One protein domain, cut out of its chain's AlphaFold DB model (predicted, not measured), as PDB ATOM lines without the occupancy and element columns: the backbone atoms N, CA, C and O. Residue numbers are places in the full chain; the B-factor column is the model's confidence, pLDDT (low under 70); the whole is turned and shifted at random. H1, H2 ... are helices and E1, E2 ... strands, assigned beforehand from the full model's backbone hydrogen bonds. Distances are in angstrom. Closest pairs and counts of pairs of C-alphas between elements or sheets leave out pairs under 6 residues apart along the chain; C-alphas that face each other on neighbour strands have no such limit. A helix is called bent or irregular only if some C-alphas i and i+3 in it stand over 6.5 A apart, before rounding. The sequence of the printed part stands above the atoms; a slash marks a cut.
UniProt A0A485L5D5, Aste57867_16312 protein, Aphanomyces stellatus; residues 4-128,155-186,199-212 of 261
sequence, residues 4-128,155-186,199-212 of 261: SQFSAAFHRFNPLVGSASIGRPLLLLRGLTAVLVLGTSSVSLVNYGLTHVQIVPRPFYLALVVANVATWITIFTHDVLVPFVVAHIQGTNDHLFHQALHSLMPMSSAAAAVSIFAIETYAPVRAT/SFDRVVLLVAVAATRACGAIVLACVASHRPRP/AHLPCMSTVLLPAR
ATOM      1  N   SER A   4     -43.379  -0.652  14.870       43.31
ATOM      2  CA  SER A   4     -43.033  -1.963  15.432       43.31
ATOM      3  C   SER A   4     -41.807  -2.613  14.777       43.31
ATOM      4  O   SER A   4     -41.036  -3.285  15.463       43.31
ATOM      5  N   GLN A   5     -41.569  -2.381  13.480       43.84
ATOM      6  CA  GLN A   5     -40.387  -2.917  12.790       43.84
ATOM      7  C   GLN A   5     -39.107  -2.173  13.183       43.84
ATOM      8  O   GLN A   5     -38.050  -2.790  13.279       43.84
ATOM      9  N   PHE A   6     -39.204  -0.875  13.482       42.19
ATOM     10  CA  PHE A   6     -38.056  -0.077  13.918       42.19
ATOM     11  C   PHE A   6     -37.557  -0.503  15.307       42.19
ATOM     12  O   PHE A   6     -36.354  -0.626  15.519       42.19
ATOM     13  N   SER A   7     -38.474  -0.823  16.230       46.12
ATOM     14  CA  SER A   7     -38.119  -1.339  17.561       46.12
ATOM     15  C   SER A   7     -37.443  -2.718  17.488       46.12
ATOM     16  O   SER A   7     -36.402  -2.945  18.108       46.12
ATOM     17  N   ALA A   8     -37.969  -3.621  16.650       47.25
ATOM     18  CA  ALA A   8     -37.367  -4.936  16.428       47.25
ATOM     19  C   ALA A   8     -35.997  -4.852  15.730       47.25
ATOM     20  O   ALA A   8     -35.097  -5.631  16.047       47.25
ATOM     21  N   ALA A   9     -35.825  -3.903  14.805       49.97
ATOM     22  CA  ALA A   9     -34.549  -3.640  14.151       49.97
ATOM     23  C   ALA A   9     -33.527  -3.066  15.143       49.97
ATOM     24  O   ALA A   9     -32.418  -3.586  15.242       49.97
ATOM     25  N   PHE A  10     -33.901  -2.065  15.944       52.72
ATOM     26  CA  PHE A  10     -33.012  -1.445  16.933       52.72
ATOM     27  C   PHE A  10     -32.452  -2.460  17.944       52.72
ATOM     28  O   PHE A  10     -31.253  -2.455  18.230       52.72
ATOM     29  N   HIS A  11     -33.295  -3.391  18.408       51.59
ATOM     30  CA  HIS A  11     -32.875  -4.499  19.271       51.59
ATOM     31  C   HIS A  11     -31.849  -5.438  18.620       51.59
ATOM     32  O   HIS A  11     -31.054  -6.042  19.335       51.59
ATOM     33  N   ARG A  12     -31.843  -5.565  17.287       50.72
ATOM     34  CA  ARG A  12     -30.841  -6.354  16.551       50.72
ATOM     35  C   ARG A  12     -29.568  -5.556  16.281       50.72
ATOM     36  O   ARG A  12     -28.489  -6.120  16.381       50.72
ATOM     37  N   PHE A  13     -29.675  -4.260  15.986       54.41
ATOM     38  CA  PHE A  13     -28.540  -3.411  15.599       54.41
ATOM     39  C   PHE A  13     -27.636  -2.997  16.767       54.41
ATOM     40  O   PHE A  13     -26.413  -3.047  16.642       54.41
ATOM     41  N   ASN A  14     -28.209  -2.606  17.909       56.62
ATOM     42  CA  ASN A  14     -27.437  -2.106  19.055       56.62
ATOM     43  C   ASN A  14     -26.407  -3.136  19.593       56.62
ATOM     44  O   ASN A  14     -25.268  -2.747  19.858       56.62
ATOM     45  N   PRO A  15     -26.725  -4.443  19.668       57.38
ATOM     46  CA  PRO A  15     -25.773  -5.483  20.054       57.38
ATOM     47  C   PRO A  15     -24.648  -5.753  19.028       57.38
ATOM     48  O   PRO A  15     -23.515  -6.069  19.412       57.38
ATOM     49  N   LEU A  16     -24.940  -5.627  17.727       52.03
ATOM     50  CA  LEU A  16     -24.008  -5.943  16.633       52.03
ATOM     51  C   LEU A  16     -22.836  -4.955  16.579       52.03
ATOM     52  O   LEU A  16     -21.689  -5.385  16.572       52.03
ATOM     53  N   VAL A  17     -23.116  -3.649  16.666       51.19
ATOM     54  CA  VAL A  17     -22.082  -2.593  16.638       51.19
ATOM     55  C   VAL A  17     -21.149  -2.682  17.852       51.19
ATOM     56  O   VAL A  17     -19.940  -2.511  17.738       51.19
ATOM     57  N   GLY A  18     -21.691  -2.930  19.050       50.06
ATOM     58  CA  GLY A  18     -20.879  -2.903  20.272       50.06
ATOM     59  C   GLY A  18     -20.044  -4.166  20.495       50.06
ATOM     60  O   GLY A  18     -18.930  -4.052  20.996       50.06
ATOM     61  N   SER A  19     -20.542  -5.348  20.107       50.75
ATOM     62  CA  SER A  19     -19.811  -6.625  20.262       50.75
ATOM     63  C   SER A  19     -18.673  -6.819  19.252       50.75
ATOM     64  O   SER A  19     -17.750  -7.606  19.497       50.75
ATOM     65  N   ALA A  20     -18.735  -6.088  18.141       51.91
ATOM     66  CA  ALA A  20     -17.758  -6.109  17.068       51.91
ATOM     67  C   ALA A  20     -16.538  -5.212  17.326       51.91
ATOM     68  O   ALA A  20     -15.409  -5.642  17.113       51.91
ATOM     69  N   SER A  21     -16.742  -3.990  17.827       50.75
ATOM     70  CA  SER A  21     -15.672  -2.976  17.841       50.75
ATOM     71  C   SER A  21     -14.877  -2.900  19.145       50.75
ATOM     72  O   SER A  21     -13.834  -2.255  19.201       50.75
ATOM     73  N   ILE A  22     -15.380  -3.502  20.224       52.72
ATOM     74  CA  ILE A  22     -14.955  -3.210  21.594       52.72
ATOM     75  C   ILE A  22     -14.896  -4.539  22.361       52.72
ATOM     76  O   ILE A  22     -15.880  -5.268  22.447       52.72
ATOM     77  N   GLY A  23     -13.712  -4.912  22.859       62.00
ATOM     78  CA  GLY A  23     -13.453  -6.231  23.453       62.00
ATOM     79  C   GLY A  23     -14.458  -6.666  24.535       62.00
ATOM     80  O   GLY A  23     -15.103  -5.844  25.186       62.00
ATOM     81  N   ARG A  24     -14.549  -7.985  24.777       68.12
ATOM     82  CA  ARG A  24     -15.506  -8.621  25.715       68.12
ATOM     83  C   ARG A  24     -15.633  -7.930  27.098       68.12
ATOM     84  O   ARG A  24     -16.759  -7.814  27.576       68.12
ATOM     85  N   PRO A  25     -14.558  -7.417  27.740       70.56
ATOM     86  CA  PRO A  25     -14.657  -6.733  29.039       70.56
ATOM     87  C   PRO A  25     -15.409  -5.397  29.003       70.56
ATOM     88  O   PRO A  25     -16.063  -5.011  29.971       70.56
ATOM     89  N   LEU A  26     -15.342  -4.674  27.888       73.94
ATOM     90  CA  LEU A  26     -15.977  -3.363  27.758       73.94
ATOM     91  C   LEU A  26     -17.499  -3.482  27.573       73.94
ATOM     92  O   LEU A  26     -18.237  -2.588  27.985       73.94
ATOM     93  N   LEU A  27     -17.981  -4.617  27.049       72.75
ATOM     94  CA  LEU A  27     -19.407  -4.969  27.045       72.75
ATOM     95  C   LEU A  27     -19.942  -5.098  28.473       72.75
ATOM     96  O   LEU A  27     -21.001  -4.556  28.793       72.75
ATOM     97  N   LEU A  28     -19.171  -5.754  29.345       78.00
ATOM     98  CA  LEU A  28     -19.504  -5.883  30.760       78.00
ATOM     99  C   LEU A  28     -19.492  -4.518  31.450       78.00
ATOM    100  O   LEU A  28     -20.444  -4.201  32.153       78.00
ATOM    101  N   LEU A  29     -18.482  -3.681  31.203       82.56
ATOM    102  CA  LEU A  29     -18.428  -2.331  31.773       82.56
ATOM    103  C   LEU A  29     -19.632  -1.481  31.343       82.56
ATOM    104  O   LEU A  29     -20.240  -0.787  32.160       82.56
ATOM    105  N   ARG A  30     -20.026  -1.559  30.070       82.88
ATOM    106  CA  ARG A  30     -21.190  -0.841  29.538       82.88
ATOM    107  C   ARG A  30     -22.511  -1.344  30.132       82.88
ATOM    108  O   ARG A  30     -23.381  -0.543  30.464       82.88
ATOM    109  N   GLY A  31     -22.658  -2.655  30.296       83.19
ATOM    110  CA  GLY A  31     -23.816  -3.236  30.973       83.19
ATOM    111  C   GLY A  31     -23.865  -2.869  32.459       83.19
ATOM    112  O   GLY A  31     -24.906  -2.454  32.961       83.19
ATOM    113  N   LEU A  32     -22.726  -2.950  33.150       84.94
ATOM    114  CA  LEU A  32     -22.602  -2.641  34.574       84.94
ATOM    115  C   LEU A  32     -22.900  -1.169  34.850       84.94
ATOM    116  O   LEU A  32     -23.664  -0.868  35.759       84.94
ATOM    117  N   THR A  33     -22.364  -0.253  34.042       86.38
ATOM    118  CA  THR A  33     -22.680   1.180  34.152       86.38
ATOM    119  C   THR A  33     -24.171   1.443  33.971       86.38
ATOM    120  O   THR A  33     -24.738   2.201  34.751       86.38
ATOM    121  N   ALA A  34     -24.843   0.778  33.029       86.38
ATOM    122  CA  ALA A  34     -26.294   0.900  32.891       86.38
ATOM    123  C   ALA A  34     -27.052   0.374  34.118       86.38
ATOM    124  O   ALA A  34     -27.978   1.036  34.584       86.38
ATOM    125  N   VAL A  35     -26.644  -0.769  34.679       85.25
ATOM    126  CA  VAL A  35     -27.255  -1.305  35.906       85.25
ATOM    127  C   VAL A  35     -27.004  -0.393  37.104       85.25
ATOM    128  O   VAL A  35     -27.921  -0.171  37.887       85.25
ATOM    129  N   LEU A  36     -25.808   0.180  37.237       84.56
ATOM    130  CA  LEU A  36     -25.511   1.173  38.269       84.56
ATOM    131  C   LEU A  36     -26.397   2.408  38.095       84.56
ATOM    132  O   LEU A  36     -27.000   2.868  39.058       84.56
ATOM    133  N   VAL A  37     -26.566   2.891  36.864       84.44
ATOM    134  CA  VAL A  37     -27.476   4.000  36.559       84.44
ATOM    135  C   VAL A  37     -28.923   3.648  36.933       84.44
ATOM    136  O   VAL A  37     -29.578   4.463  37.574       84.44
ATOM    137  N   LEU A  38     -29.410   2.441  36.628       81.50
ATOM    138  CA  LEU A  38     -30.735   1.941  37.050       81.50
ATOM    139  C   LEU A  38     -30.848   1.725  38.570       81.50
ATOM    140  O   LEU A  38     -31.929   1.835  39.140       81.50
ATOM    141  N   GLY A  39     -29.739   1.411  39.238       78.19
ATOM    142  CA  GLY A  39     -29.644   1.272  40.690       78.19
ATOM    143  C   GLY A  39     -29.584   2.608  41.433       78.19
ATOM    144  O   GLY A  39     -29.747   2.631  42.654       78.19
ATOM    145  N   THR A  40     -29.372   3.710  40.706       79.00
ATOM    146  CA  THR A  40     -29.297   5.076  41.241       79.00
ATOM    147  C   THR A  40     -30.550   5.882  40.914       79.00
ATOM    148  O   THR A  40     -31.049   5.888  39.782       79.00
ATOM    149  N   SER A  41     -31.044   6.622  41.905       73.19
ATOM    150  CA  SER A  41     -32.135   7.572  41.710       73.19
ATOM    151  C   SER A  41     -31.690   8.721  40.805       73.19
ATOM    152  O   SER A  41     -30.619   9.294  41.013       73.19
ATOM    153  N   SER A  42     -32.520   9.098  39.831       67.94
ATOM    154  CA  SER A  42     -32.316  10.319  39.052       67.94
ATOM    155  C   SER A  42     -32.626  11.541  39.911       67.94
ATOM    156  O   SER A  42     -33.774  11.818  40.259       67.94
ATOM    157  N   VAL A  43     -31.571  12.265  40.260       65.56
ATOM    158  CA  VAL A  43     -31.630  13.478  41.065       65.56
ATOM    159  C   VAL A  43     -31.274  14.661  40.174       65.56
ATOM    160  O   VAL A  43     -30.212  14.648  39.549       65.56
ATOM    161  N   SER A  44     -32.133  15.682  40.114       68.81
ATOM    162  CA  SER A  44     -31.754  16.979  39.551       68.81
ATOM    163  C   SER A  44     -31.527  17.983  40.680       68.81
ATOM    164  O   SER A  44     -32.297  18.064  41.641       68.81
ATOM    165  N   LEU A  45     -30.430  18.734  40.583       65.00
ATOM    166  CA  LEU A  45     -30.202  19.895  41.433       65.00
ATOM    167  C   LEU A  45     -30.883  21.090  40.776       65.00
ATOM    168  O   LEU A  45     -30.545  21.451  39.648       65.00
ATOM    169  N   VAL A  46     -31.826  21.701  41.481       75.06
ATOM    170  CA  VAL A  46     -32.522  22.896  41.009       75.06
ATOM    171  C   VAL A  46     -32.114  24.066  41.901       75.06
ATOM    172  O   VAL A  46     -32.114  23.957  43.129       75.06
ATOM    173  N   ASN A  47     -31.724  25.183  41.282       67.81
ATOM    174  CA  ASN A  47     -31.273  26.379  41.986       67.81
ATOM    175  C   ASN A  47     -32.162  27.577  41.627       67.81
ATOM    176  O   ASN A  47     -32.070  28.116  40.527       67.81
ATOM    177  N   TYR A  48     -32.998  27.985  42.582       71.69
ATOM    178  CA  TYR A  48     -33.781  29.225  42.540       71.69
ATOM    179  C   TYR A  48     -33.462  30.095  43.771       71.69
ATOM    180  O   TYR A  48     -34.357  30.515  44.498       71.69
ATOM    181  N   GLY A  49     -32.174  30.290  44.076       71.69
ATOM    182  CA  GLY A  49     -31.704  31.045  45.252       71.69
ATOM    183  C   GLY A  49     -31.480  30.188  46.505       71.69
ATOM    184  O   GLY A  49     -30.655  30.535  47.345       71.69
ATOM    185  N   LEU A  50     -32.129  29.023  46.588       61.22
ATOM    186  CA  LEU A  50     -31.806  27.926  47.504       61.22
ATOM    187  C   LEU A  50     -31.630  26.643  46.679       61.22
ATOM    188  O   LEU A  50     -32.510  26.274  45.894       61.22
ATOM    189  N   THR A  51     -30.489  25.967  46.833       71.75
ATOM    190  CA  THR A  51     -30.220  24.685  46.169       71.75
ATOM    191  C   THR A  51     -31.032  23.588  46.840       71.75
ATOM    192  O   THR A  51     -30.781  23.263  48.002       71.75
ATOM    193  N   HIS A  52     -31.984  23.003  46.118       69.00
ATOM    194  CA  HIS A  52     -32.735  21.848  46.597       69.00
ATOM    195  C   HIS A  52     -32.642  20.693  45.603       69.00
ATOM    196  O   HIS A  52     -32.377  20.861  44.409       69.00
ATOM    197  N   VAL A  53     -32.811  19.494  46.143       66.69
ATOM    198  CA  VAL A  53     -32.642  18.232  45.435       66.69
ATOM    199  C   VAL A  53     -34.026  17.744  45.031       66.69
ATOM    200  O   VAL A  53     -34.823  17.389  45.900       66.69
ATOM    201  N   GLN A  54     -34.334  17.744  43.734       71.25
ATOM    202  CA  GLN A  54     -35.614  17.254  43.236       71.25
ATOM    203  C   GLN A  54     -35.447  15.847  42.656       71.25
ATOM    204  O   GLN A  54     -34.599  15.589  41.798       71.25
ATOM    205  N   ILE A  55     -36.280  14.919  43.126       68.81
ATOM    206  CA  ILE A  55     -36.374  13.574  42.559       68.81
ATOM    207  C   ILE A  55     -37.242  13.684  41.306       68.81
ATOM    208  O   ILE A  55     -38.457  13.859  41.401       68.81
ATOM    209  N   VAL A  56     -36.616  13.608  40.132       70.38
ATOM    210  CA  VAL A  56     -37.321  13.656  38.846       70.38
ATOM    211  C   VAL A  56     -37.380  12.238  38.283       70.38
ATOM    212  O   VAL A  56     -36.320  11.664  38.025       70.38
ATOM    213  N   PRO A  57     -38.571  11.640  38.093       69.12
ATOM    214  CA  PRO A  57     -38.680  10.303  37.523       69.12
ATOM    215  C   PRO A  57     -38.128  10.273  36.093       69.12
ATOM    216  O   PRO A  57     -38.371  11.181  35.295       69.12
ATOM    217  N   ARG A  58     -37.369   9.219  35.764       73.94
ATOM    218  CA  ARG A  58     -36.814   9.036  34.417       73.94
ATOM    219  C   ARG A  58     -37.960   8.856  33.415       73.94
ATOM    220  O   ARG A  58     -38.870   8.066  33.673       73.94
ATOM    221  N   PRO A  59     -37.920   9.524  32.255       79.94
ATOM    222  CA  PRO A  59     -38.925   9.306  31.232       79.94
ATOM    223  C   PRO A  59     -38.783   7.903  30.625       79.94
ATOM    224  O   PRO A  59     -37.682   7.354  30.528       79.94
ATOM    225  N   PHE A  60     -39.905   7.334  30.174       78.50
ATOM    226  CA  PHE A  60     -39.990   5.943  29.709       78.50
ATOM    227  C   PHE A  60     -38.995   5.608  28.583       78.50
ATOM    228  O   PHE A  60     -38.454   4.505  28.548       78.50
ATOM    229  N   TYR A  61     -38.715   6.554  27.680       78.38
ATOM    230  CA  TYR A  61     -37.773   6.348  26.577       78.38
ATOM    231  C   TYR A  61     -36.338   6.177  27.084       78.38
ATOM    232  O   TYR A  61     -35.600   5.331  26.587       78.38
ATOM    233  N   LEU A  62     -35.953   6.934  28.114       79.31
ATOM    234  CA  LEU A  62     -34.629   6.839  28.714       79.31
ATOM    235  C   LEU A  62     -34.502   5.522  29.483       79.31
ATOM    236  O   LEU A  62     -33.487   4.844  29.367       79.31
ATOM    237  N   ALA A  63     -35.557   5.119  30.199       79.38
ATOM    238  CA  ALA A  63     -35.614   3.817  30.861       79.38
ATOM    239  C   ALA A  63     -35.479   2.661  29.855       79.38
ATOM    240  O   ALA A  63     -34.717   1.729  30.098       79.38
ATOM    241  N   LEU A  64     -36.133   2.749  28.692       81.12
ATOM    242  CA  LEU A  64     -36.013   1.752  27.624       81.12
ATOM    243  C   LEU A  64     -34.592   1.688  27.046       81.12
ATOM    244  O   LEU A  64     -34.068   0.597  26.820       81.12
ATOM    245  N   VAL A  65     -33.954   2.838  26.811       82.81
ATOM    246  CA  VAL A  65     -32.569   2.889  26.317       82.81
ATOM    247  C   VAL A  65     -31.616   2.285  27.346       82.81
ATOM    248  O   VAL A  65     -30.808   1.428  26.996       82.81
ATOM    249  N   VAL A  66     -31.726   2.664  28.620       82.94
ATOM    250  CA  VAL A  66     -30.839   2.146  29.671       82.94
ATOM    251  C   VAL A  66     -31.094   0.655  29.927       82.94
ATOM    252  O   VAL A  66     -30.132  -0.096  30.074       82.94
ATOM    253  N   ALA A  67     -32.346   0.185  29.877       83.31
ATOM    254  CA  ALA A  67     -32.675  -1.243  29.950       83.31
ATOM    255  C   ALA A  67     -32.060  -2.034  28.784       83.31
ATOM    256  O   ALA A  67     -31.524  -3.125  28.981       83.31
ATOM    257  N   ASN A  68     -32.068  -1.460  27.579       81.31
ATOM    258  CA  ASN A  68     -31.381  -2.034  26.427       81.31
ATOM    259  C   ASN A  68     -29.869  -2.109  26.633       81.31
ATOM    260  O   ASN A  68     -29.255  -3.123  26.319       81.31
ATOM    261  N   VAL A  69     -29.258  -1.073  27.205       82.75
ATOM    262  CA  VAL A  69     -27.829  -1.106  27.540       82.75
ATOM    263  C   VAL A  69     -27.548  -2.119  28.666       82.75
ATOM    264  O   VAL A  69     -26.535  -2.804  28.645       82.75
ATOM    265  N   ALA A  70     -28.459  -2.339  29.608       84.50
ATOM    266  CA  ALA A  70     -28.268  -3.371  30.627       84.50
ATOM    267  C   ALA A  70     -28.217  -4.803  30.039       84.50
ATOM    268  O   ALA A  70     -27.581  -5.685  30.621       84.50
ATOM    269  N   THR A  71     -28.795  -5.042  28.851       83.12
ATOM    270  CA  THR A  71     -28.761  -6.369  28.194       83.12
ATOM    271  C   THR A  71     -27.368  -6.822  27.750       83.12
ATOM    272  O   THR A  71     -27.160  -8.017  27.527       83.12
ATOM    273  N   TRP A  72     -26.381  -5.919  27.706       82.88
ATOM    274  CA  TRP A  72     -24.981  -6.276  27.445       82.88
ATOM    275  C   TRP A  72     -24.428  -7.296  28.453       82.88
ATOM    276  O   TRP A  72     -23.576  -8.105  28.090       82.88
ATOM    277  N   ILE A  73     -24.954  -7.332  29.685       81.62
ATOM    278  CA  ILE A  73     -24.590  -8.343  30.697       81.62
ATOM    279  C   ILE A  73     -25.038  -9.743  30.264       81.62
ATOM    280  O   ILE A  73     -24.282 -10.705  30.397       81.62
ATOM    281  N   THR A  74     -26.251  -9.867  29.718       83.62
ATOM    282  CA  THR A  74     -26.781 -11.137  29.197       83.62
ATOM    283  C   THR A  74     -25.894 -11.652  28.064       83.62
ATOM    284  O   THR A  74     -25.512 -12.818  28.075       83.62
ATOM    285  N   ILE A  75     -25.490 -10.764  27.149       77.31
ATOM    286  CA  ILE A  75     -24.615 -11.098  26.015       77.31
ATOM    287  C   ILE A  75     -23.233 -11.548  26.499       77.31
ATOM    288  O   ILE A  75     -22.742 -12.587  26.069       77.31
ATOM    289  N   PHE A  76     -22.627 -10.815  27.437       82.44
ATOM    290  CA  PHE A  76     -21.360 -11.221  28.047       82.44
ATOM    291  C   PHE A  76     -21.469 -12.601  28.709       82.44
ATOM    292  O   PHE A  76     -20.581 -13.440  28.564       82.44
ATOM    293  N   THR A  77     -22.578 -12.856  29.407       82.56
ATOM    294  CA  THR A  77     -22.825 -14.148  30.056       82.56
ATOM    295  C   THR A  77     -22.882 -15.271  29.023       82.56
ATOM    296  O   THR A  77     -22.259 -16.308  29.232       82.56
ATOM    297  N   HIS A  78     -23.555 -15.067  27.885       78.25
ATOM    298  CA  HIS A  78     -23.552 -16.035  26.779       78.25
ATOM    299  C   HIS A  78     -22.153 -16.263  26.207       78.25
ATOM    300  O   HIS A  78     -21.756 -17.413  26.042       78.25
ATOM    301  N   ASP A  79     -21.383 -15.199  25.979       75.31
ATOM    302  CA  ASP A  79     -20.019 -15.287  25.440       75.31
ATOM    303  C   ASP A  79     -19.064 -16.108  26.330       75.31
ATOM    304  O   ASP A  79     -18.098 -16.682  25.816       75.31
ATOM    305  N   VAL A  80     -19.306 -16.157  27.645       77.69
ATOM    306  CA  VAL A  80     -18.508 -16.931  28.613       77.69
ATOM    307  C   VAL A  80     -19.063 -18.343  28.819       77.69
ATOM    308  O   VAL A  80     -18.293 -19.304  28.835       77.69
ATOM    309  N   LEU A  81     -20.385 -18.495  28.957       76.31
ATOM    310  CA  LEU A  81     -20.990 -19.800  29.241       76.31
ATOM    311  C   LEU A  81     -20.986 -20.732  28.031       76.31
ATOM    312  O   LEU A  81     -20.804 -21.931  28.210       76.31
ATOM    313  N   VAL A  82     -21.202 -20.222  26.814       74.44
ATOM    314  CA  VAL A  82     -21.313 -21.078  25.621       74.44
ATOM    315  C   VAL A  82     -20.027 -21.888  25.382       74.44
ATOM    316  O   VAL A  82     -20.141 -23.107  25.273       74.44
ATOM    317  N   PRO A  83     -18.810 -21.301  25.390       72.81
ATOM    318  CA  PRO A  83     -17.573 -22.077  25.275       72.81
ATOM    319  C   PRO A  83     -17.378 -23.086  26.410       72.81
ATOM    320  O   PRO A  83     -16.902 -24.189  26.166       72.81
ATOM    321  N   PHE A  84     -17.766 -22.731  27.639       74.62
ATOM    322  CA  PHE A  84     -17.646 -23.622  28.795       74.62
ATOM    323  C   PHE A  84     -18.564 -24.845  28.669       74.62
ATOM    324  O   PHE A  84     -18.152 -25.974  28.923       74.62
ATOM    325  N   VAL A  85     -19.800 -24.629  28.216       74.00
ATOM    326  CA  VAL A  85     -20.776 -25.696  27.978       74.00
ATOM    327  C   VAL A  85     -20.345 -26.577  26.807       74.00
ATOM    328  O   VAL A  85     -20.398 -27.795  26.930       74.00
ATOM    329  N   VAL A  86     -19.854 -25.995  25.711       69.00
ATOM    330  CA  VAL A  86     -19.325 -26.760  24.566       69.00
ATOM    331  C   VAL A  86     -18.096 -27.584  24.963       69.00
ATOM    332  O   VAL A  86     -17.972 -28.730  24.546       69.00
ATOM    333  N   ALA A  87     -17.217 -27.057  25.819       71.19
ATOM    334  CA  ALA A  87     -16.076 -27.816  26.331       71.19
ATOM    335  C   ALA A  87     -16.504 -29.027  27.180       71.19
ATOM    336  O   ALA A  87     -15.830 -30.052  27.164       71.19
ATOM    337  N   HIS A  88     -17.619 -28.919  27.908       68.94
ATOM    338  CA  HIS A  88     -18.133 -29.992  28.762       68.94
ATOM    339  C   HIS A  88     -19.015 -31.000  28.000       68.94
ATOM    340  O   HIS A  88     -19.088 -32.173  28.369       68.94
ATOM    341  N   ILE A  89     -19.707 -30.566  26.945       66.38
ATOM    342  CA  ILE A  89     -20.541 -31.413  26.084       66.38
ATOM    343  C   ILE A  89     -19.701 -31.817  24.866       66.38
ATOM    344  O   ILE A  89     -19.983 -31.433  23.742       66.38
ATOM    345  N   GLN A  90     -18.635 -32.588  25.077       56.25
ATOM    346  CA  GLN A  90     -17.923 -33.245  23.978       56.25
ATOM    347  C   GLN A  90     -18.752 -34.453  23.517       56.25
ATOM    348  O   GLN A  90     -18.618 -35.550  24.059       56.25
ATOM    349  N   GLY A  91     -19.667 -34.265  22.560       57.66
ATOM    350  CA  GLY A  91     -20.509 -35.361  22.078       57.66
ATOM    351  C   GLY A  91     -21.294 -35.062  20.802       57.66
ATOM    352  O   GLY A  91     -21.481 -33.920  20.407       57.66
ATOM    353  N   THR A  92     -21.819 -36.120  20.177       53.56
ATOM    354  CA  THR A  92     -22.480 -36.207  18.853       53.56
ATOM    355  C   THR A  92     -23.627 -35.206  18.576       53.56
ATOM    356  O   THR A  92     -24.167 -35.180  17.472       53.56
ATOM    357  N   ASN A  93     -24.010 -34.372  19.548       58.62
ATOM    358  CA  ASN A  93     -25.135 -33.436  19.484       58.62
ATOM    359  C   ASN A  93     -24.726 -31.962  19.304       58.62
ATOM    360  O   ASN A  93     -25.604 -31.092  19.340       58.62
ATOM    361  N   ASP A  94     -23.442 -31.667  19.073       63.78
ATOM    362  CA  ASP A  94     -22.925 -30.299  18.896       63.78
ATOM    363  C   ASP A  94     -23.729 -29.489  17.871       63.78
ATOM    364  O   ASP A  94     -24.081 -28.332  18.105       63.78
ATOM    365  N   HIS A  95     -24.105 -30.110  16.751       64.75
ATOM    366  CA  HIS A  95     -24.889 -29.455  15.705       64.75
ATOM    367  C   HIS A  95     -26.289 -29.030  16.192       64.75
ATOM    368  O   HIS A  95     -26.777 -27.943  15.876       64.75
ATOM    369  N   LEU A  96     -26.951 -29.878  16.984       64.75
ATOM    370  CA  LEU A  96     -28.324 -29.640  17.441       64.75
ATOM    371  C   LEU A  96     -28.372 -28.559  18.528       64.75
ATOM    372  O   LEU A  96     -29.317 -27.765  18.570       64.75
ATOM    373  N   PHE A  97     -27.321 -28.487  19.350       68.62
ATOM    374  CA  PHE A  97     -27.118 -27.420  20.326       68.62
ATOM    375  C   PHE A  97     -26.921 -26.053  19.651       68.62
ATOM    376  O   PHE A  97     -27.627 -25.103  19.996       68.62
ATOM    377  N   HIS A  98     -26.055 -25.960  18.634       64.94
ATOM    378  CA  HIS A  98     -25.828 -24.705  17.900       64.94
ATOM    379  C   HIS A  98     -27.108 -24.178  17.237       64.94
ATOM    380  O   HIS A  98     -27.425 -22.990  17.340       64.94
ATOM    381  N   GLN A  99     -27.894 -25.061  16.613       68.00
ATOM    382  CA  GLN A  99     -29.157 -24.669  15.985       68.00
ATOM    383  C   GLN A  99     -30.189 -24.167  17.011       68.00
ATOM    384  O   GLN A  99     -30.907 -23.200  16.746       68.00
ATOM    385  N   ALA A 100     -30.280 -24.805  18.181       67.69
ATOM    386  CA  ALA A 100     -31.166 -24.342  19.246       67.69
ATOM    387  C   ALA A 100     -30.730 -22.960  19.759       67.69
ATOM    388  O   ALA A 100     -31.554 -22.043  19.852       67.69
ATOM    389  N   LEU A 101     -29.430 -22.789  20.010       69.38
ATOM    390  CA  LEU A 101     -28.850 -21.552  20.524       69.38
ATOM    391  C   LEU A 101     -29.114 -20.353  19.600       69.38
ATOM    392  O   LEU A 101     -29.476 -19.283  20.091       69.38
ATOM    393  N   HIS A 102     -29.045 -20.554  18.277       65.19
ATOM    394  CA  HIS A 102     -29.382 -19.531  17.281       65.19
ATOM    395  C   HIS A 102     -30.774 -18.939  17.534       65.19
ATOM    396  O   HIS A 102     -30.934 -17.725  17.629       65.19
ATOM    397  N   SER A 103     -31.794 -19.786  17.677       67.38
ATOM    398  CA  SER A 103     -33.166 -19.309  17.873       67.38
ATOM    399  C   SER A 103     -33.410 -18.706  19.264       67.38
ATOM    400  O   SER A 103     -34.197 -17.769  19.402       67.38
ATOM    401  N   LEU A 104     -32.736 -19.215  20.299       69.81
ATOM    402  CA  LEU A 104     -32.999 -18.836  21.689       69.81
ATOM    403  C   LEU A 104     -32.265 -17.563  22.127       69.81
ATOM    404  O   LEU A 104     -32.777 -16.837  22.982       69.81
ATOM    405  N   MET A 105     -31.101 -17.258  21.553       68.25
ATOM    406  CA  MET A 105     -30.289 -16.130  22.010       68.25
ATOM    407  C   MET A 105     -30.974 -14.761  21.809       68.25
ATOM    408  O   MET A 105     -31.094 -14.033  22.801       68.25
ATOM    409  N   PRO A 106     -31.551 -14.420  20.635       70.56
ATOM    410  CA  PRO A 106     -32.298 -13.168  20.461       70.56
ATOM    411  C   PRO A 106     -33.540 -13.077  21.355       70.56
ATOM    412  O   PRO A 106     -33.903 -12.000  21.824       70.56
ATOM    413  N   MET A 107     -34.195 -14.213  21.618       74.25
ATOM    414  CA  MET A 107     -35.347 -14.252  22.521       74.25
ATOM    415  C   MET A 107     -34.929 -13.970  23.961       74.25
ATOM    416  O   MET A 107     -35.617 -13.241  24.670       74.25
ATOM    417  N   SER A 108     -33.790 -14.506  24.394       77.12
ATOM    418  CA  SER A 108     -33.298 -14.318  25.757       77.12
ATOM    419  C   SER A 108     -32.855 -12.879  26.044       77.12
ATOM    420  O   SER A 108     -33.157 -12.362  27.122       77.12
ATOM    421  N   SER A 109     -32.229 -12.196  25.079       76.12
ATOM    422  CA  SER A 109     -31.843 -10.785  25.216       76.12
ATOM    423  C   SER A 109     -33.063  -9.864  25.224       76.12
ATOM    424  O   SER A 109     -33.176  -9.001  26.097       76.12
ATOM    425  N   ALA A 110     -34.032 -10.101  24.336       78.06
ATOM    426  CA  ALA A 110     -35.306  -9.386  24.350       78.06
ATOM    427  C   ALA A 110     -36.057  -9.610  25.673       78.06
ATOM    428  O   ALA A 110     -36.542  -8.663  26.292       78.06
ATOM    429  N   ALA A 111     -36.091 -10.851  26.160       81.44
ATOM    430  CA  ALA A 111     -36.738 -11.188  27.419       81.44
ATOM    431  C   ALA A 111     -36.043 -10.523  28.622       81.44
ATOM    432  O   ALA A 111     -36.737 -10.101  29.552       81.44
ATOM    433  N   ALA A 112     -34.709 -10.409  28.610       82.25
ATOM    434  CA  ALA A 112     -33.942  -9.683  29.622       82.25
ATOM    435  C   ALA A 112     -34.266  -8.178  29.603       82.25
ATOM    436  O   ALA A 112     -34.587  -7.615  30.652       82.25
ATOM    437  N   ALA A 113     -34.292  -7.553  28.419       82.00
ATOM    438  CA  ALA A 113     -34.657  -6.143  28.260       82.00
ATOM    439  C   ALA A 113     -36.055  -5.851  28.821       82.00
ATOM    440  O   ALA A 113     -36.230  -4.924  29.610       82.00
ATOM    441  N   VAL A 114     -37.036  -6.689  28.469       84.12
ATOM    442  CA  VAL A 114     -38.417  -6.566  28.952       84.12
ATOM    443  C   VAL A 114     -38.486  -6.737  30.466       84.12
ATOM    444  O   VAL A 114     -39.174  -5.965  31.125       84.12
ATOM    445  N   SER A 115     -37.757  -7.699  31.044       83.69
ATOM    446  CA  SER A 115     -37.754  -7.878  32.502       83.69
ATOM    447  C   SER A 115     -37.144  -6.692  33.247       83.69
ATOM    448  O   SER A 115     -37.706  -6.261  34.247       83.69
ATOM    449  N   ILE A 116     -36.043  -6.127  32.743       82.69
ATOM    450  CA  ILE A 116     -35.388  -4.965  33.358       82.69
ATOM    451  C   ILE A 116     -36.296  -3.737  33.252       82.69
ATOM    452  O   ILE A 116     -36.500  -3.032  34.237       82.69
ATOM    453  N   PHE A 117     -36.907  -3.524  32.085       83.88
ATOM    454  CA  PHE A 117     -37.874  -2.449  31.879       83.88
ATOM    455  C   PHE A 117     -39.110  -2.594  32.782       83.88
ATOM    456  O   PHE A 117     -39.574  -1.614  33.365       83.88
ATOM    457  N   ALA A 118     -39.618  -3.817  32.949       83.38
ATOM    458  CA  ALA A 118     -40.726  -4.095  33.855       83.38
ATOM    459  C   ALA A 118     -40.348  -3.767  35.307       83.38
ATOM    460  O   ALA A 118     -41.085  -3.040  35.967       83.38
ATOM    461  N   ILE A 119     -39.189  -4.226  35.792       82.25
ATOM    462  CA  ILE A 119     -38.707  -3.928  37.154       82.25
ATOM    463  C   ILE A 119     -38.605  -2.415  37.381       82.25
ATOM    464  O   ILE A 119     -39.026  -1.915  38.426       82.25
ATOM    465  N   GLU A 120     -38.107  -1.677  36.390       80.44
ATOM    466  CA  GLU A 120     -37.998  -0.221  36.473       80.44
ATOM    467  C   GLU A 120     -39.367   0.476  36.510       80.44
ATOM    468  O   GLU A 120     -39.543   1.452  37.236       80.44
ATOM    469  N   THR A 121     -40.353  -0.062  35.790       78.56
ATOM    470  CA  THR A 121     -41.716   0.491  35.734       78.56
ATOM    471  C   THR A 121     -42.518   0.186  37.001       78.56
ATOM    472  O   THR A 121     -43.217   1.059  37.513       78.56
ATOM    473  N   TYR A 122     -42.431  -1.042  37.523       79.94
ATOM    474  CA  TYR A 122     -43.223  -1.480  38.678       79.94
ATOM    475  C   TYR A 122     -42.665  -0.990  40.014       79.94
ATOM    476  O   TYR A 122     -43.428  -0.788  40.958       79.94
ATOM    477  N   ALA A 123     -41.352  -0.787  40.112       72.75
ATOM    478  CA  ALA A 123     -40.719  -0.373  41.355       72.75
ATOM    479  C   ALA A 123     -39.641   0.680  41.080       72.75
ATOM    480  O   ALA A 123     -38.477   0.331  41.141       72.75
ATOM    481  N   PRO A 124     -39.940   1.950  40.776       70.38
ATOM    482  CA  PRO A 124     -38.905   2.960  40.520       70.38
ATOM    483  C   PRO A 124     -38.037   3.243  41.764       70.38
ATOM    484  O   PRO A 124     -38.537   3.229  42.892       70.38
ATOM    485  N   VAL A 125     -36.738   3.524  41.575       67.38
ATOM    486  CA  VAL A 125     -35.820   3.866  42.682       67.38
ATOM    487  C   VAL A 125     -36.235   5.187  43.320       67.38
ATOM    488  O   VAL A 125     -36.220   6.235  42.674       67.38
ATOM    489  N   ARG A 126     -36.563   5.148  44.613       62.00
ATOM    490  CA  ARG A 126     -36.817   6.345  45.420       62.00
ATOM    491  C   ARG A 126     -35.538   6.717  46.163       62.00
ATOM    492  O   ARG A 126     -35.022   5.905  46.925       62.00
ATOM    493  N   ALA A 127     -35.032   7.930  45.938       57.34
ATOM    494  CA  ALA A 127     -33.937   8.463  46.741       57.34
ATOM    495  C   ALA A 127     -34.423   8.634  48.184       57.34
ATOM    496  O   ALA A 127     -35.511   9.177  48.402       57.34
ATOM    497  N   THR A 128     -33.632   8.194  49.160       57.09
ATOM    498  CA  THR A 128     -33.921   8.459  50.575       57.09
ATOM    499  C   THR A 128     -32.872   9.431  51.097       57.09
ATOM    500  O   THR A 128     -31.675   9.149  51.106       57.09
ATOM    501  N   SER A 155     -29.408   1.803  45.711       78.44
ATOM    502  CA  SER A 155     -29.576   0.530  46.425       78.44
ATOM    503  C   SER A 155     -28.712  -0.555  45.787       78.44
ATOM    504  O   SER A 155     -28.871  -0.875  44.606       78.44
ATOM    505  N   PHE A 156     -27.815  -1.145  46.582       80.62
ATOM    506  CA  PHE A 156     -26.993  -2.274  46.144       80.62
ATOM    507  C   PHE A 156     -27.841  -3.529  45.894       80.62
ATOM    508  O   PHE A 156     -27.637  -4.212  44.893       80.62
ATOM    509  N   ASP A 157     -28.861  -3.775  46.723       83.31
ATOM    510  CA  ASP A 157     -29.776  -4.915  46.565       83.31
ATOM    511  C   ASP A 157     -30.453  -4.919  45.195       83.31
ATOM    512  O   ASP A 157     -30.604  -5.960  44.555       83.31
ATOM    513  N   ARG A 158     -30.809  -3.733  44.691       82.50
ATOM    514  CA  ARG A 158     -31.401  -3.594  43.361       82.50
ATOM    515  C   ARG A 158     -30.405  -3.888  42.246       82.50
ATOM    516  O   ARG A 158     -30.772  -4.534  41.267       82.50
ATOM    517  N   VAL A 159     -29.160  -3.435  42.383       84.62
ATOM    518  CA  VAL A 159     -28.087  -3.756  41.428       84.62
ATOM    519  C   VAL A 159     -27.902  -5.271  41.356       84.62
ATOM    520  O   VAL A 159     -27.906  -5.834  40.261       84.62
ATOM    521  N   VAL A 160     -27.838  -5.942  42.509       87.31
ATOM    522  CA  VAL A 160     -27.733  -7.406  42.591       87.31
ATOM    523  C   VAL A 160     -28.943  -8.084  41.947       87.31
ATOM    524  O   VAL A 160     -28.761  -8.995  41.141       87.31
ATOM    525  N   LEU A 161     -30.164  -7.616  42.222       87.62
ATOM    526  CA  LEU A 161     -31.385  -8.151  41.616       87.62
ATOM    527  C   LEU A 161     -31.359  -8.046  40.084       87.62
ATOM    528  O   LEU A 161     -31.658  -9.020  39.394       87.62
ATOM    529  N   LEU A 162     -30.986  -6.886  39.539       85.81
ATOM    530  CA  LEU A 162     -30.937  -6.660  38.091       85.81
ATOM    531  C   LEU A 162     -29.894  -7.553  37.410       85.81
ATOM    532  O   LEU A 162     -30.183  -8.151  36.369       85.81
ATOM    533  N   VAL A 163     -28.711  -7.698  38.014       87.19
ATOM    534  CA  VAL A 163     -27.671  -8.618  37.525       87.19
ATOM    535  C   VAL A 163     -28.152 -10.067  37.599       87.19
ATOM    536  O   VAL A 163     -28.019 -10.805  36.622       87.19
ATOM    537  N   ALA A 164     -28.763 -10.473  38.714       88.56
ATOM    538  CA  ALA A 164     -29.275 -11.826  38.904       88.56
ATOM    539  C   ALA A 164     -30.364 -12.176  37.881       88.56
ATOM    540  O   ALA A 164     -30.347 -13.267  37.308       88.56
ATOM    541  N   VAL A 165     -31.281 -11.249  37.586       87.94
ATOM    542  CA  VAL A 165     -32.314 -11.437  36.557       87.94
ATOM    543  C   VAL A 165     -31.680 -11.584  35.172       87.94
ATOM    544  O   VAL A 165     -32.020 -12.524  34.447       87.94
ATOM    545  N   ALA A 166     -30.731 -10.714  34.813       86.75
ATOM    546  CA  ALA A 166     -30.033 -10.789  33.527       86.75
ATOM    547  C   ALA A 166     -29.282 -12.122  33.354       86.75
ATOM    548  O   ALA A 166     -29.397 -12.756  32.300       86.75
ATOM    549  N   ALA A 167     -28.578 -12.574  34.396       86.31
ATOM    550  CA  ALA A 167     -27.864 -13.848  34.416       86.31
ATOM    551  C   ALA A 167     -28.822 -15.046  34.348       86.31
ATOM    552  O   ALA A 167     -28.618 -15.954  33.547       86.31
ATOM    553  N   THR A 168     -29.918 -15.032  35.109       87.25
ATOM    554  CA  THR A 168     -30.907 -16.126  35.116       87.25
ATOM    555  C   THR A 168     -31.550 -16.304  33.742       87.25
ATOM    556  O   THR A 168     -31.704 -17.431  33.268       87.25
ATOM    557  N   ARG A 169     -31.886 -15.201  33.056       87.00
ATOM    558  CA  ARG A 169     -32.412 -15.256  31.683       87.00
ATOM    559  C   ARG A 169     -31.375 -15.784  30.691       87.00
ATOM    560  O   ARG A 169     -31.744 -16.560  29.809       87.00
ATOM    561  N   ALA A 170     -30.101 -15.420  30.854       83.31
ATOM    562  CA  ALA A 170     -29.021 -15.951  30.028       83.31
ATOM    563  C   ALA A 170     -28.848 -17.468  30.224       83.31
ATOM    564  O   ALA A 170     -28.895 -18.226  29.253       83.31
ATOM    565  N   CYS A 171     -28.723 -17.909  31.477       85.75
ATOM    566  CA  CYS A 171     -28.548 -19.312  31.846       85.75
ATOM    567  C   CYS A 171     -29.749 -20.170  31.430       85.75
ATOM    568  O   CYS A 171     -29.566 -21.243  30.862       85.75
ATOM    569  N   GLY A 172     -30.978 -19.690  31.645       85.50
ATOM    570  CA  GLY A 172     -32.195 -20.414  31.268       85.50
ATOM    571  C   GLY A 172     -32.273 -20.712  29.768       85.50
ATOM    572  O   GLY A 172     -32.684 -21.805  29.380       85.50
ATOM    573  N   ALA A 173     -31.814 -19.787  28.920       82.69
ATOM    574  CA  ALA A 173     -31.754 -20.006  27.477       82.69
ATOM    575  C   ALA A 173     -30.759 -21.116  27.096       82.69
ATOM    576  O   ALA A 173     -31.061 -21.948  26.242       82.69
ATOM    577  N   ILE A 174     -29.603 -21.168  27.763       80.25
ATOM    578  CA  ILE A 174     -28.584 -22.200  27.528       80.25
ATOM    579  C   ILE A 174     -29.069 -23.566  28.015       80.25
ATOM    580  O   ILE A 174     -28.935 -24.555  27.296       80.25
ATOM    581  N   VAL A 175     -29.686 -23.627  29.197       84.38
ATOM    582  CA  VAL A 175     -30.270 -24.869  29.723       84.38
ATOM    583  C   VAL A 175     -31.357 -25.382  28.783       84.38
ATOM    584  O   VAL A 175     -31.367 -26.565  28.451       84.38
ATOM    585  N   LEU A 176     -32.236 -24.506  28.286       83.50
ATOM    586  CA  LEU A 176     -33.272 -24.897  27.332       83.50
ATOM    587  C   LEU A 176     -32.673 -25.391  26.005       83.50
ATOM    588  O   LEU A 176     -33.183 -26.358  25.440       83.50
ATOM    589  N   ALA A 177     -31.575 -24.789  25.538       78.69
ATOM    590  CA  ALA A 177     -30.838 -25.270  24.370       78.69
ATOM    591  C   ALA A 177     -30.212 -26.658  24.607       78.69
ATOM    592  O   ALA A 177     -30.302 -27.510  23.724       78.69
ATOM    593  N   CYS A 178     -29.662 -26.923  25.799       79.25
ATOM    594  CA  CYS A 178     -29.155 -28.248  26.179       79.25
ATOM    595  C   CYS A 178     -30.290 -29.281  26.245       79.25
ATOM    596  O   CYS A 178     -30.221 -30.351  25.653       79.25
ATOM    597  N   VAL A 179     -31.402 -28.960  26.909       82.75
ATOM    598  CA  VAL A 179     -32.554 -29.874  26.986       82.75
ATOM    599  C   VAL A 179     -33.118 -30.162  25.593       82.75
ATOM    600  O   VAL A 179     -33.491 -31.299  25.300       82.75
ATOM    601  N   ALA A 180     -33.161 -29.155  24.716       78.81
ATOM    602  CA  ALA A 180     -33.583 -29.323  23.331       78.81
ATOM    603  C   ALA A 180     -32.601 -30.169  22.504       78.81
ATOM    604  O   ALA A 180     -33.061 -30.869  21.603       78.81
ATOM    605  N   SER A 181     -31.295 -30.135  22.806       72.50
ATOM    606  CA  SER A 181     -30.286 -30.960  22.129       72.50
ATOM    607  C   SER A 181     -30.334 -32.433  22.544       72.50
ATOM    608  O   SER A 181     -30.059 -33.301  21.721       72.50
ATOM    609  N   HIS A 182     -30.769 -32.728  23.771       74.25
ATOM    610  CA  HIS A 182     -30.970 -34.098  24.258       74.25
ATOM    611  C   HIS A 182     -32.289 -34.745  23.808       74.25
ATOM    612  O   HIS A 182     -32.484 -35.945  24.009       74.25
ATOM    613  N   ARG A 183     -33.217 -33.988  23.207       75.56
ATOM    614  CA  ARG A 183     -34.476 -34.558  22.710       75.56
ATOM    615  C   ARG A 183     -34.256 -35.204  21.337       75.56
ATOM    616  O   ARG A 183     -33.827 -34.504  20.418       75.56
ATOM    617  N   PRO A 184     -34.610 -36.489  21.143       56.41
ATOM    618  CA  PRO A 184     -34.504 -37.130  19.840       56.41
ATOM    619  C   PRO A 184     -35.452 -36.431  18.862       56.41
ATOM    620  O   PRO A 184     -36.674 -36.484  19.004       56.41
ATOM    621  N   ARG A 185     -34.888 -35.726  17.877       58.84
ATOM    622  CA  ARG A 185     -35.653 -35.186  16.750       58.84
ATOM    623  C   ARG A 185     -35.589 -36.173  15.586       58.84
ATOM    624  O   ARG A 185     -34.506 -36.686  15.308       58.84
ATOM    625  N   PRO A 186     -36.707 -36.419  14.880       44.97
ATOM    626  CA  PRO A 186     -36.665 -37.191  13.647       44.97
ATOM    627  C   PRO A 186     -35.744 -36.480  12.640       44.97
ATOM    628  O   PRO A 186     -35.758 -35.243  12.578       44.97
ATOM    629  N   ALA A 199     -12.987 -19.971  17.264       41.41
ATOM    630  CA  ALA A 199     -13.200 -19.188  18.490       41.41
ATOM    631  C   ALA A 199     -13.067 -17.647  18.351       41.41
ATOM    632  O   ALA A 199     -13.027 -16.928  19.352       41.41
ATOM    633  N   HIS A 200     -12.989 -17.132  17.124       41.22
ATOM    634  CA  HIS A 200     -12.699 -15.740  16.794       41.22
ATOM    635  C   HIS A 200     -13.952 -14.888  16.541       41.22
ATOM    636  O   HIS A 200     -13.884 -13.667  16.665       41.22
ATOM    637  N   LEU A 201     -15.114 -15.495  16.273       50.81
ATOM    638  CA  LEU A 201     -16.349 -14.748  16.018       50.81
ATOM    639  C   LEU A 201     -17.165 -14.512  17.312       50.81
ATOM    640  O   LEU A 201     -17.355 -15.447  18.093       50.81
ATOM    641  N   PRO A 202     -17.668 -13.283  17.574       53.31
ATOM    642  CA  PRO A 202     -18.636 -13.029  18.648       53.31
ATOM    643  C   PRO A 202     -19.877 -13.915  18.483       53.31
ATOM    644  O   PRO A 202     -20.365 -14.063  17.361       53.31
ATOM    645  N   CYS A 203     -20.442 -14.440  19.576       51.16
ATOM    646  CA  CYS A 203     -21.546 -15.410  19.535       51.16
ATOM    647  C   CYS A 203     -22.779 -14.911  18.740       51.16
ATOM    648  O   CYS A 203     -23.511 -15.697  18.148       51.16
ATOM    649  N   MET A 204     -22.993 -13.593  18.627       49.53
ATOM    650  CA  MET A 204     -24.064 -13.030  17.786       49.53
ATOM    651  C   MET A 204     -23.798 -13.050  16.277       49.53
ATOM    652  O   MET A 204     -24.751 -13.148  15.504       49.53
ATOM    653  N   SER A 205     -22.542 -12.980  15.837       48.41
ATOM    654  CA  SER A 205     -22.214 -13.034  14.402       48.41
ATOM    655  C   SER A 205     -22.573 -14.394  13.795       48.41
ATOM    656  O   SER A 205     -23.022 -14.469  12.657       48.41
ATOM    657  N   THR A 206     -22.523 -15.460  14.596       49.78
ATOM    658  CA  THR A 206     -22.893 -16.825  14.193       49.78
ATOM    659  C   THR A 206     -24.406 -17.073  14.187       49.78
ATOM    660  O   THR A 206     -24.861 -18.121  13.736       49.78
ATOM    661  N   VAL A 207     -25.192 -16.120  14.700       47.09
ATOM    662  CA  VAL A 207     -26.663 -16.159  14.726       47.09
ATOM    663  C   VAL A 207     -27.268 -15.291  13.628       47.09
ATOM    664  O   VAL A 207     -28.299 -15.647  13.075       47.09
ATOM    665  N   LEU A 208     -26.648 -14.166  13.268       43.84
ATOM    666  CA  LEU A 208     -27.169 -13.340  12.175       43.84
ATOM    667  C   LEU A 208     -26.759 -13.857  10.790       43.84
ATOM    668  O   LEU A 208     -27.493 -13.668   9.822       43.84
ATOM    669  N   LEU A 209     -25.609 -14.529  10.703       41.88
ATOM    670  CA  LEU A 209     -25.128 -15.127   9.468       41.88
ATOM    671  C   LEU A 209     -25.697 -16.548   9.353       41.88
ATOM    672  O   LEU A 209     -25.396 -17.391  10.204       41.88
ATOM    673  N   PRO A 210     -26.519 -16.865   8.331       35.34
ATOM    674  CA  PRO A 210     -26.813 -18.257   8.027       35.34
ATOM    675  C   PRO A 210     -25.481 -18.968   7.790       35.34
ATOM    676  O   PRO A 210     -24.597 -18.405   7.149       35.34
ATOM    677  N   ALA A 211     -25.337 -20.183   8.320       40.81
ATOM    678  CA  ALA A 211     -24.161 -21.029   8.155       40.81
ATOM    679  C   ALA A 211     -23.903 -21.328   6.664       40.81
ATOM    680  O   ALA A 211     -24.239 -22.390   6.144       40.81
ATOM    681  N   ARG A 212     -23.315 -20.370   5.953       35.56
ATOM    682  CA  ARG A 212     -22.644 -20.552   4.676       35.56
ATOM    683  C   ARG A 212     -21.169 -20.438   4.985       35.56
ATOM    684  O   ARG A 212     -20.662 -19.354   5.225       35.56
TER     685      ARG A 212
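This is residues 4 to 128, 155 to 186 and 199 to 212 of the 261 residues of the protein "Aste57867_16312 protein" of Aphanomyces stellatus (UniProt A0A485L5D5). Helix H6 and arm H5b of bent H5 run side by side, opposite ways; H2 and H4 pack on H6, H3 on H5b, and strand hairpin E1-E2 extends from one end of this helical body. H1 crosses its side. The printed part, mostly helix, has 171 residues with two named helices, two antiparallel strands, then five helices. It is only just loose, close to compact: radius of gyration of the C-alphas 18.8 A, spans 73 by 31 by 29 A.

E1 is residues 43 to 47, E2 51 to 55, H1 4 to 21 from (-43.033, -1.963, 15.432), H2 24 to 39, H3 60 to 70, H4 72 to 88, H7 205 to 208. H6, residues 156 to 181, is 37.6 A long, ending at (-30.286, -30.960, 22.129). H5, one helix by its hydrogen bonds at residues 94 to 122, is bent, C-alphas 103 and 106 being 6.7 A apart, into arms H5a, 94 to 103, and H5b, 106 to 122.

In the antiparallel hairpin E1 and E2, N 44 and O 54 are within hydrogen-bond range, 3.0 A. H4, H5b and H6 form an up-and-down bundle, each running against the one before. H6 touches H5b with residues 162 to 173 alone; C-alphas 112 and 166 are closest, 5.6 A. H7 only just touches H5a, with 3 C-alpha pairs within 8 A. Every O i to N i+4 pair is within range in H3, H5b and H6.

Residues 129 to 154 and 187 to 198 are cut out, gaps 9.9 and 30.0 A; links printed whole are tight. pLDDT is under 70 in 71 residues, among them 4 to 24 and 199 to 212.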